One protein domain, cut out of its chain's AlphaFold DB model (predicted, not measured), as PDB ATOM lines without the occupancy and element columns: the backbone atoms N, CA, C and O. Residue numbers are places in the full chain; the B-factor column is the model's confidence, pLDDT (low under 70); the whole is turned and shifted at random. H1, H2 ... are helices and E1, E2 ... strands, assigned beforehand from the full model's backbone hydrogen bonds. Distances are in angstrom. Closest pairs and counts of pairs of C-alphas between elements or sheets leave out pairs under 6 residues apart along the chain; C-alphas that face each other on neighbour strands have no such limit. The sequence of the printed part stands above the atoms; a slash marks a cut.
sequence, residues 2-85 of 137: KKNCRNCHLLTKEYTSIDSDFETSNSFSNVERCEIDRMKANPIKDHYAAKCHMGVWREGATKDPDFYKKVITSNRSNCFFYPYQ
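Overview. This is residues 2 to 85 of the 137 residues of an uncharacterized protein of Vibrio sp. A11 (UniProt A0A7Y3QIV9). With little regular structure, this is a small three-stranded sheet, its E1-E2 hairpin reaching toward one end of the longest axis, with two short helices and long loops round it. The 84 printed residues hold E1, E2, H1, E3 and H2 in that order, only 30 residues in named elements, mixed class; the antiparallel sheet runs E2, E1, E3. It is compact, radius of gyration of the C-alphas 12.5 A, spanning 38 by 31 by 24 A.

Arrangement. E1, residues 11 to 15, forms a hairpin with E2, residues 24 to 27; N 13 and O 26, 2.7 A apart, are within hydrogen-bond range. H1, residues 30 to 39, is not on the sheet; 5 of 6 O i to N i+4 pairs are within range. E3, residues 49 to 52, is E1's other neighbour, N 12 to O 51 2.9 A. E2, H1 and E3 make a split strand-helix-strand unit, E1 between its strands, with a right-handed crossover. H2, residues 67 to 73, 2 of 3 pairs within range, only grazes the sheet.

Along the chain. E1 begins at C-alpha 11 (-28.207, 6.098, 16.276); H1 is 14.5 A long; H2 ends at C-alpha 73 (-22.090, 3.408, 25.700).

Size, cuts and confidence. The printed part has no cut. The E3 to H2 link is long. pLDDT is under 70 in 31 residues, among them 74 to 85.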
ATOM      1  N   LYS A   2     -32.271  -3.284  26.554       39.12
ATOM      2  CA  LYS A   2     -31.094  -2.503  26.971       39.12
ATOM      3  C   LYS A   2     -31.321  -1.054  26.554       39.12
ATOM      4  O   LYS A   2     -31.554  -0.756  25.388       39.12
ATOM      5  N   LYS A   3     -31.341  -0.185  27.549       50.50
ATOM      6  CA  LYS A   3     -31.771   1.193  27.427       50.50
ATOM      7  C   LYS A   3     -30.465   1.951  27.183       50.50
ATOM      8  O   LYS A   3     -29.736   2.146  28.125       50.50
ATOM      9  N   ASN A   4     -30.006   2.196  25.964       59.88
ATOM     10  CA  ASN A   4     -28.828   3.046  25.720       59.88
ATOM     11  C   ASN A   4     -28.847   3.561  24.286       59.88
ATOM     12  O   ASN A   4     -29.490   2.961  23.425       59.88
ATOM     13  N   CYS A   5     -28.145   4.665  24.018       64.38
ATOM     14  CA  CYS A   5     -28.085   5.242  22.672       64.38
ATOM     15  C   CYS A   5     -27.522   4.245  21.647       64.38
ATOM     16  O   CYS A   5     -27.984   4.230  20.512       64.38
ATOM     17  N   ARG A   6     -26.643   3.330  22.074       61.34
ATOM     18  CA  ARG A   6     -26.154   2.201  21.271       61.34
ATOM     19  C   ARG A   6     -27.255   1.298  20.699       61.34
ATOM     20  O   ARG A   6     -27.139   0.878  19.553       61.34
ATOM     21  N   ASN A   7     -28.301   0.983  21.464       60.19
ATOM     22  CA  ASN A   7     -29.450   0.194  20.990       60.19
ATOM     23  C   ASN A   7     -30.648   1.080  20.605       60.19
ATOM     24  O   ASN A   7     -31.720   0.573  20.281       60.19
ATOM     25  N   CYS A   8     -30.492   2.406  20.655       65.81
ATOM     26  CA  CYS A   8     -31.526   3.343  20.231       65.81
ATOM     27  C   CYS A   8     -31.578   3.291  18.694       65.81
ATOM     28  O   CYS A   8     -30.548   3.395  18.017       65.81
ATOM     29  N   HIS A   9     -32.781   3.136  18.136       61.31
ATOM     30  CA  HIS A   9     -33.005   3.189  16.684       61.31
ATOM     31  C   HIS A   9     -32.544   4.524  16.073       61.31
ATOM     32  O   HIS A   9     -32.300   4.616  14.880       61.31
ATOM     33  N   LEU A  10     -32.381   5.543  16.919       66.69
ATOM     34  CA  LEU A  10     -31.967   6.894  16.566       66.69
ATOM     35  C   LEU A  10     -30.454   7.065  16.382       66.69
ATOM     36  O   LEU A  10     -30.026   8.178  16.109       66.69
ATOM     37  N   LEU A  11     -29.638   6.024  16.570       76.94
ATOM     38  CA  LEU A  11     -28.207   6.098  16.276       76.94
ATOM     39  C   LEU A  11     -27.984   6.071  14.757       76.94
ATOM     40  O   LEU A  11     -28.175   5.027  14.122       76.94
ATOM     41  N   THR A  12     -27.562   7.203  14.198       82.56
ATOM     42  CA  THR A  12     -27.304   7.382  12.767       82.56
ATOM     43  C   THR A  12     -25.880   7.857  12.512       82.56
ATOM     44  O   THR A  12     -25.246   8.477  13.362       82.56
ATOM     45  N   LYS A  13     -25.365   7.520  11.335       86.06
ATOM     46  CA  LYS A  13     -24.107   7.999  10.782       86.06
ATOM     47  C   LYS A  13     -24.399   9.056   9.739       86.06
ATOM     48  O   LYS A  13     -25.333   8.913   8.949       86.06
ATOM     49  N   GLU A  14     -23.617  10.112   9.767       84.12
ATOM     50  CA  GLU A  14     -23.729  11.237   8.859       84.12
ATOM     51  C   GLU A  14     -22.458  11.355   8.040       84.12
ATOM     52  O   GLU A  14     -21.365  11.364   8.603       84.12
ATOM     53  N   TYR A  15     -22.627  11.431   6.724       80.44
ATOM     54  CA  TYR A  15     -21.558  11.790   5.808       80.44
ATOM     55  C   TYR A  15     -21.612  13.292   5.556       80.44
ATOM     56  O   TYR A  15     -22.668  13.814   5.190       80.44
ATOM     57  N   THR A  16     -20.487  13.978   5.728       66.38
ATOM     58  CA  THR A  16     -20.351  15.383   5.342       66.38
ATOM     59  C   THR A  16     -19.403  15.445   4.154       66.38
ATOM     60  O   THR A  16     -18.197  15.274   4.306       66.38
ATOM     61  N   SER A  17     -19.966  15.634   2.961       65.88
ATOM     62  CA  SER A  17     -19.185  15.924   1.760       65.88
ATOM     63  C   SER A  17     -18.684  17.364   1.831       65.88
ATOM     64  O   SER A  17     -19.443  18.255   2.204       65.88
ATOM     65  N   ILE A  18     -17.423  17.594   1.472       62.75
ATOM     66  CA  ILE A  18     -16.778  18.916   1.541       62.75
ATOM     67  C   ILE A  18     -17.382  19.899   0.516       62.75
ATOM     68  O   ILE A  18     -17.386  21.098   0.766       62.75
ATOM     69  N   ASP A  19     -17.962  19.392  -0.579       63.84
ATOM     70  CA  ASP A  19     -18.403  20.199  -1.731       63.84
ATOM     71  C   ASP A  19     -19.926  20.236  -1.954       63.84
ATOM     72  O   ASP A  19     -20.401  20.838  -2.916       63.84
ATOM     73  N   SER A  20     -20.728  19.593  -1.099       58.19
ATOM     74  CA  SER A  20     -22.185  19.573  -1.281       58.19
ATOM     75  C   SER A  20     -22.929  19.719   0.038       58.19
ATOM     76  O   SER A  20     -22.701  18.920   0.944       58.19
ATOM     77  N   ASP A  21     -23.929  20.606   0.077       59.47
ATOM     78  CA  ASP A  21     -24.930  20.757   1.157       59.47
ATOM     79  C   ASP A  21     -25.810  19.504   1.382       59.47
ATOM     80  O   ASP A  21     -26.817  19.528   2.090       59.47
ATOM     81  N   PHE A  22     -25.461  18.379   0.760       60.03
ATOM     82  CA  PHE A  22     -26.216  17.145   0.825       60.03
ATOM     83  C   PHE A  22     -25.776  16.301   2.026       60.03
ATOM     84  O   PHE A  22     -24.838  15.505   1.959       60.03
ATOM     85  N   GLU A  23     -26.481  16.459   3.145       66.38
ATOM     86  CA  GLU A  23     -26.324  15.585   4.307       66.38
ATOM     87  C   GLU A  23     -27.077  14.267   4.084       66.38
ATOM     88  O   GLU A  23     -28.308  14.221   4.070       66.38
ATOM     89  N   THR A  24     -26.345  13.154   3.970       73.00
ATOM     90  CA  THR A  24     -26.956  11.817   4.013       73.00
ATOM     91  C   THR A  24     -26.807  11.222   5.406       73.00
ATOM     92  O   THR A  24     -25.702  11.076   5.934       73.00
ATOM     93  N   SER A  25     -27.940  10.875   6.026       76.69
ATOM     94  CA  SER A  25     -27.966  10.196   7.321       76.69
ATOM     95  C   SER A  25     -28.481   8.772   7.175       76.69
ATOM     96  O   SER A  25     -29.632   8.574   6.791       76.69
ATOM     97  N   ASN A  26     -27.656   7.795   7.540       81.69
ATOM     98  CA  ASN A  26     -28.016   6.381   7.523       81.69
ATOM     99  C   ASN A  26     -28.008   5.808   8.939       81.69
ATOM    100  O   ASN A  26     -27.264   6.262   9.801       81.69
ATOM    101  N   SER A  27     -28.824   4.794   9.205       81.44
ATOM    102  CA  SER A  27     -28.802   4.100  10.497       81.44
ATOM    103  C   SER A  27     -27.543   3.246  10.641       81.44
ATOM    104  O   SER A  27     -27.093   2.632   9.675       81.44
ATOM    105  N   PHE A  28     -27.001   3.159  11.860       83.25
ATOM    106  CA  PHE A  28     -25.961   2.173  12.168       83.25
ATOM    107  C   PHE A  28     -26.533   0.754  12.071       83.25
ATOM    108  O   PHE A  28     -27.547   0.443  12.713       83.25
ATOM    109  N   SER A  29     -25.854  -0.102  11.314       83.56
ATOM    110  CA  SER A  29     -26.118  -1.535  11.200       83.56
ATOM    111  C   SER A  29     -25.807  -2.278  12.503       83.56
ATOM    112  O   SER A  29     -25.109  -1.780  13.389       83.56
ATOM    113  N   ASN A  30     -26.311  -3.507  12.633       80.44
ATOM    114  CA  ASN A  30     -26.043  -4.337  13.811       80.44
ATOM    115  C   ASN A  30     -24.555  -4.687  13.958       80.44
ATOM    116  O   ASN A  30     -24.064  -4.757  15.081       80.44
ATOM    117  N   VAL A  31     -23.840  -4.860  12.842       84.19
ATOM    118  CA  VAL A  31     -22.397  -5.143  12.839       84.19
ATOM    119  C   VAL A  31     -21.633  -3.954  13.415       84.19
ATOM    120  O   VAL A  31     -20.922  -4.111  14.405       84.19
ATOM    121  N   GLU A  32     -21.879  -2.747  12.904       84.38
ATOM    122  CA  GLU A  32     -21.235  -1.527  13.409       84.38
ATOM    123  C   GLU A  32     -21.568  -1.296  14.896       84.38
ATOM    124  O   GLU A  32     -20.703  -0.938  15.690       84.38
ATOM    125  N   ARG A  33     -22.804  -1.585  15.331       81.38
ATOM    126  CA  ARG A  33     -23.205  -1.508  16.754       81.38
ATOM    127  C   ARG A  33     -22.467  -2.497  17.659       81.38
ATOM    128  O   ARG A  33     -22.347  -2.235  18.863       81.38
ATOM    129  N   CYS A  34     -22.023  -3.630  17.125       81.62
ATOM    130  CA  CYS A  34     -21.174  -4.583  17.836       81.62
ATOM    131  C   CYS A  34     -19.725  -4.087  17.906       81.62
ATOM    132  O   CYS A  34     -19.101  -4.181  18.961       81.62
ATOM    133  N   GLU A  35     -19.210  -3.491  16.832       83.81
ATOM    134  CA  GLU A  35     -17.849  -2.940  16.800       83.81
ATOM    135  C   GLU A  35     -17.662  -1.757  17.747       83.81
ATOM    136  O   GLU A  35     -16.671  -1.710  18.477       83.81
ATOM    137  N   ILE A  36     -18.666  -0.882  17.838       80.44
ATOM    138  CA  ILE A  36     -18.762   0.175  18.856       80.44
ATOM    139  C   ILE A  36     -18.494  -0.380  20.260       80.44
ATOM    140  O   ILE A  36     -17.857   0.250  21.106       80.44
ATOM    141  N   ASP A  37     -18.996  -1.580  20.522       74.25
ATOM    142  CA  ASP A  37     -18.906  -2.220  21.821       74.25
ATOM    143  C   ASP A  37     -17.516  -2.780  22.110       74.25
ATOM    144  O   ASP A  37     -17.080  -2.735  23.265       74.25
ATOM    145  N   ARG A  38     -16.844  -3.268  21.064       78.62
ATOM    146  CA  ARG A  38     -15.477  -3.791  21.106       78.62
ATOM    147  C   ARG A  38     -14.458  -2.665  21.252       78.62
ATOM    148  O   ARG A  38     -13.553  -2.768  22.068       78.62
ATOM    149  N   MET A  39     -14.628  -1.594  20.482       79.75
ATOM    150  CA  MET A  39     -13.671  -0.487  20.388       79.75
ATOM    151  C   MET A  39     -13.928   0.627  21.405       79.75
ATOM    152  O   MET A  39     -13.038   1.430  21.662       79.75
ATOM    153  N   LYS A  40     -15.143   0.707  21.970       77.38
ATOM    154  CA  LYS A  40     -15.598   1.842  22.800       77.38
ATOM    155  C   LYS A  40     -15.425   3.204  22.103       77.38
ATOM    156  O   LYS A  40     -15.305   4.223  22.778       77.38
ATOM    157  N   ALA A  41     -15.455   3.210  20.771       79.56
ATOM    158  CA  ALA A  41     -15.249   4.364  19.900       79.56
ATOM    159  C   ALA A  41     -16.091   4.228  18.619       79.56
ATOM    160  O   ALA A  41     -16.698   3.180  18.385       79.56
ATOM    161  N   ASN A  42     -16.145   5.284  17.798       80.12
ATOM    162  CA  ASN A  42     -16.807   5.244  16.496       80.12
ATOM    163  C   ASN A  42     -15.967   4.404  15.505       80.12
ATOM    164  O   ASN A  42     -14.852   4.822  15.194       80.12
ATOM    165  N   PRO A  43     -16.471   3.261  14.991       80.06
ATOM    166  CA  PRO A  43     -15.727   2.412  14.056       80.06
ATOM    167  C   PRO A  43     -15.535   3.046  12.669       80.06
ATOM    168  O   PRO A  43     -14.689   2.594  11.910       80.06
ATOM    169  N   ILE A  44     -16.302   4.088  12.335       79.25
ATOM    170  CA  ILE A  44     -16.331   4.723  11.004       79.25
ATOM    171  C   ILE A  44     -15.943   6.209  11.053       79.25
ATOM    172  O   ILE A  44     -16.343   6.989  10.190       79.25
ATOM    173  N   LYS A  45     -15.179   6.604  12.079       75.44
ATOM    174  CA  LYS A  45     -14.846   8.002  12.403       75.44
ATOM    175  C   LYS A  45     -14.190   8.780  11.255       75.44
ATOM    176  O   LYS A  45     -14.358   9.992  11.187       75.44
ATOM    177  N   ASP A  46     -13.474   8.094  10.367       74.31
ATOM    178  CA  ASP A  46     -12.714   8.724   9.280       74.31
ATOM    179  C   ASP A  46     -13.601   9.285   8.162       74.31
ATOM    180  O   ASP A  46     -13.216  10.223   7.468       74.31
ATOM    181  N   HIS A  47     -14.806   8.733   7.998       75.69
ATOM    182  CA  HIS A  47     -15.727   9.119   6.926       75.69
ATOM    183  C   HIS A  47     -17.086   9.587   7.440       75.69
ATOM    184  O   HIS A  47     -17.813  10.271   6.721       75.69
ATOM    185  N   TYR A  48     -17.452   9.218   8.669       81.69
ATOM    186  CA  TYR A  48     -18.777   9.478   9.204       81.69
ATOM    187  C   TYR A  48     -18.731   9.936  10.657       81.69
ATOM    188  O   TYR A  48     -18.096   9.314  11.511       81.69
ATOM    189  N   ALA A  49     -19.526  10.957  10.959       83.12
ATOM    190  CA  ALA A  49     -19.810  11.353  12.330       83.12
ATOM    191  C   ALA A  49     -21.007  10.561  12.868       83.12
ATOM    192  O   ALA A  49     -22.049  10.445  12.210       83.12
ATOM    193  N   ALA A  50     -20.895  10.034  14.087       83.00
ATOM    194  CA  ALA A  50     -22.053   9.490  14.779       83.00
ATOM    195  C   ALA A  50     -22.964  10.636  15.245       83.00
ATOM    196  O   ALA A  50     -22.512  11.599  15.867       83.00
ATOM    197  N   LYS A  51     -24.271  10.530  15.006       80.81
ATOM    198  CA  LYS A  51     -25.265  11.475  15.522       80.81
ATOM    199  C   LYS A  51     -26.519  10.772  16.024       80.81
ATOM    200  O   LYS A  51     -26.806   9.616  15.714       80.81
ATOM    201  N   CYS A  52     -27.288  11.498  16.824       77.38
ATOM    202  CA  CYS A  52     -28.670  11.145  17.094       77.38
ATOM    203  C   CYS A  52     -29.546  11.676  15.955       77.38
ATOM    204  O   CYS A  52     -29.511  12.870  15.670       77.38
ATOM    205  N   HIS A  53     -30.394  10.837  15.360       75.25
ATOM    206  CA  HIS A  53     -31.359  11.247  14.335       75.25
ATOM    207  C   HIS A  53     -32.300  12.363  14.821       75.25
ATOM    208  O   HIS A  53     -32.665  13.245  14.054       75.25
ATOM    209  N   MET A  54     -32.633  12.375  16.117       69.62
ATOM    210  CA  MET A  54     -33.434  13.445  16.731       69.62
ATOM    211  C   MET A  54     -32.624  14.707  17.063       69.62
ATOM    212  O   MET A  54     -33.187  15.655  17.591       69.62
ATOM    213  N   GLY A  55     -31.312  14.722  16.810       70.62
ATOM    214  CA  GLY A  55     -30.444  15.883  17.019       70.62
ATOM    215  C   GLY A  55     -30.013  16.140  18.468       70.62
ATOM    216  O   GLY A  55     -29.489  17.205  18.781       70.62
ATOM    217  N   VAL A  56     -30.220  15.175  19.370       70.62
ATOM    218  CA  VAL A  56     -29.860  15.297  20.800       70.62
ATOM    219  C   VAL A  56     -28.353  15.493  20.997       70.62
ATOM    220  O   VAL A  56     -27.924  16.168  21.926       70.62
ATOM    221  N   TRP A  57     -27.547  14.874  20.139       75.38
ATOM    222  CA  TRP A  57     -26.094  14.945  20.174       75.38
ATOM    223  C   TRP A  57     -25.526  14.636  18.787       75.38
ATOM    224  O   TRP A  57     -26.158  13.930  17.993       75.38
ATOM    225  N   ARG A  58     -24.321  15.140  18.526       77.81
ATOM    226  CA  ARG A  58     -23.522  14.883  17.326       77.81
ATOM    227  C   ARG A  58     -22.064  14.753  17.749       77.81
ATOM    228  O   ARG A  58     -21.583  15.539  18.564       77.81
ATOM    229  N   GLU A  59     -21.384  13.736  17.251       78.62
ATOM    230  CA  GLU A  59     -19.947  13.579  17.440       78.62
ATOM    231  C   GLU A  59     -19.209  14.790  16.852       78.62
ATOM    232  O   GLU A  59     -19.588  15.305  15.805       78.62
ATOM    233  N   GLY A  60     -18.205  15.300  17.567       76.44
ATOM    234  CA  GLY A  60     -17.491  16.526  17.190       76.44
ATOM    235  C   GLY A  60     -18.169  17.836  17.617       76.44
ATOM    236  O   GLY A  60     -17.511  18.872  17.622       76.44
ATOM    237  N   ALA A  61     -19.432  17.817  18.068       73.19
ATOM    238  CA  ALA A  61     -20.089  19.018  18.608       73.19
ATOM    239  C   ALA A  61     -19.523  19.456  19.973       73.19
ATOM    240  O   ALA A  61     -19.689  20.602  20.383       73.19
ATOM    241  N   THR A  62     -18.851  18.548  20.684       68.75
ATOM    242  CA  THR A  62     -18.131  18.833  21.928       68.75
ATOM    243  C   THR A  62     -16.704  18.305  21.849       68.75
ATOM    244  O   THR A  62     -16.440  17.301  21.190       68.75
ATOM    245  N   LYS A  63     -15.790  18.979  22.553       74.00
ATOM    246  CA  LYS A  63     -14.387  18.572  22.707       74.00
ATOM    247  C   LYS A  63     -14.171  17.609  23.886       74.00
ATOM    248  O   LYS A  63     -13.028  17.330  24.225       74.00
ATOM    249  N   ASP A  64     -15.241  17.137  24.534       75.12
ATOM    250  CA  ASP A  64     -15.151  16.194  25.656       75.12
ATOM    251  C   ASP A  64     -14.573  14.841  25.181       75.12
ATOM    252  O   ASP A  64     -15.232  14.148  24.397       75.12
ATOM    253  N   PRO A  65     -13.379  14.429  25.650       71.94
ATOM    254  CA  PRO A  65     -12.764  13.162  25.252       71.94
ATOM    255  C   PRO A  65     -13.585  11.943  25.700       71.94
ATOM    256  O   PRO A  65     -13.552  10.899  25.051       71.94
ATOM    257  N   ASP A  66     -14.391  12.080  26.756       73.19
ATOM    258  CA  ASP A  66     -15.264  11.020  27.260       73.19
ATOM    259  C   ASP A  66     -16.651  11.020  26.605       73.19
ATOM    260  O   ASP A  66     -17.527  10.241  27.008       73.19
ATOM    261  N   PHE A  67     -16.885  11.878  25.604       74.06
ATOM    262  CA  PHE A  67     -18.175  12.001  24.927       74.06
ATOM    263  C   PHE A  67     -18.720  10.640  24.506       74.06
ATOM    264  O   PHE A  67     -19.866  10.316  24.790       74.06
ATOM    265  N   TYR A  68     -17.893   9.799  23.890       72.38
ATOM    266  CA  TYR A  68     -18.340   8.517  23.356       72.38
ATOM    267  C   TYR A  68     -18.802   7.555  24.462       72.38
ATOM    268  O   TYR A  68     -19.886   6.958  24.400       72.38
ATOM    269  N   LYS A  69     -18.012   7.464  25.537       74.12
ATOM    270  CA  LYS A  69     -18.322   6.634  26.702       74.12
ATOM    271  C   LYS A  69     -19.597   7.121  27.383       74.12
ATOM    272  O   LYS A  69     -20.524   6.333  27.595       74.12
ATOM    273  N   LYS A  70     -19.678   8.428  27.648       70.19
ATOM    274  CA  LYS A  70     -20.845   9.070  28.254       70.19
ATOM    275  C   LYS A  70     -22.051   8.881  27.343       70.19
ATOM    276  O   LYS A  70     -23.003   8.230  27.738       70.19
ATOM    277  N   VAL A  71     -22.027   9.368  26.115       70.25
ATOM    278  CA  VAL A  71     -23.215   9.528  25.272       70.25
ATOM    279  C   VAL A  71     -23.679   8.227  24.616       70.25
ATOM    280  O   VAL A  71     -24.882   7.974  24.595       70.25
ATOM    281  N   ILE A  72     -22.778   7.379  24.124       71.81
ATOM    282  CA  ILE A  72     -23.163   6.214  23.312       71.81
ATOM    283  C   ILE A  72     -23.230   4.938  24.151       71.81
ATOM    284  O   ILE A  72     -24.213   4.193  24.063       71.81
ATOM    285  N   THR A  73     -22.223   4.697  24.996       70.69
ATOM    286  CA  THR A  73     -22.090   3.408  25.700       70.69
ATOM    287  C   THR A  73     -22.840   3.325  27.033       70.69
ATOM    288  O   THR A  73     -23.152   2.220  27.481       70.69
ATOM    289  N   SER A  74     -23.190   4.458  27.653       67.75
ATOM    290  CA  SER A  74     -23.869   4.474  28.956       67.75
ATOM    291  C   SER A  74     -25.224   3.769  28.937       67.75
ATOM    292  O   SER A  74     -26.066   4.043  28.082       67.75
ATOM    293  N   ASN A  75     -25.468   2.922  29.938       64.06
ATOM    294  CA  ASN A  75     -26.767   2.299  30.188       64.06
ATOM    295  C   ASN A  75     -27.749   3.343  30.762       64.06
ATOM    296  O   ASN A  75     -27.522   3.907  31.827       64.06
ATOM    297  N   ARG A  76     -28.816   3.650  30.028       64.25
ATOM    298  CA  ARG A  76     -29.772   4.749  30.224       64.25
ATOM    299  C   ARG A  76     -31.200   4.410  29.858       64.25
ATOM    300  O   ARG A  76     -31.505   4.146  28.704       64.25
ATOM    301  N   SER A  77     -32.115   4.613  30.794       57.22
ATOM    302  CA  SER A  77     -33.541   4.342  30.615       57.22
ATOM    303  C   SER A  77     -34.241   5.051  29.455       57.22
ATOM    304  O   SER A  77     -35.206   4.475  28.965       57.22
ATOM    305  N   ASN A  78     -33.766   6.222  29.009       56.28
ATOM    306  CA  ASN A  78     -34.399   7.046  27.973       56.28
ATOM    307  C   ASN A  78     -33.359   7.793  27.108       56.28
ATOM    308  O   ASN A  78     -32.314   8.198  27.616       56.28
ATOM    309  N   CYS A  79     -33.669   8.036  25.823       55.47
ATOM    310  CA  CYS A  79     -32.788   8.767  24.883       55.47
ATOM    311  C   CYS A  79     -32.820  10.317  25.073       55.47
ATOM    312  O   CYS A  79     -32.068  11.013  24.404       55.47
ATOM    313  N   PHE A  80     -33.631  10.856  26.000       55.72
ATOM    314  CA  PHE A  80     -33.926  12.297  26.177       55.72
ATOM    315  C   PHE A  80     -33.554  12.857  27.569       55.72
ATOM    316  O   PHE A  80     -34.238  13.718  28.104       55.72
ATOM    317  N   PHE A  81     -32.524  12.310  28.218       49.12
ATOM    318  CA  PHE A  81     -32.212  12.637  29.619       49.12
ATOM    319  C   PHE A  81     -31.264  13.831  29.805       49.12
ATOM    320  O   PHE A  81     -31.045  14.269  30.930       49.12
ATOM    321  N   TYR A  82     -30.650  14.346  28.742       50.12
ATOM    322  CA  TYR A  82     -29.734  15.460  28.933       50.12
ATOM    323  C   TYR A  82     -30.530  16.739  29.238       50.12
ATOM    324  O   TYR A  82     -31.373  17.109  28.418       50.12
ATOM    325  N   PRO A  83     -30.271  17.430  30.372       51.19
ATOM    326  CA  PRO A  83     -30.730  18.805  30.518       51.19
ATOM    327  C   PRO A  83     -30.174  19.605  29.343       51.19
ATOM    328  O   PRO A  83     -29.115  19.257  28.817       51.19
ATOM    329  N   TYR A  84     -30.892  20.637  28.907       50.91
ATOM    330  CA  TYR A  84     -30.465  21.465  27.784       50.91
ATOM    331  C   TYR A  84     -28.973  21.827  27.904       50.91
ATOM    332  O   TYR A  84     -28.543  22.393  28.909       50.91
ATOM    333  N   GLN A  85     -28.184  21.476  26.887       51.41
ATOM    334  CA  GLN A  85     -26.774  21.849  26.789       51.41
ATOM    335  C   GLN A  85     -26.590  22.788  25.601       51.41
ATOM    336  O   GLN A  85     -27.146  22.560  24.524       51.41
TER     337      GLN A  85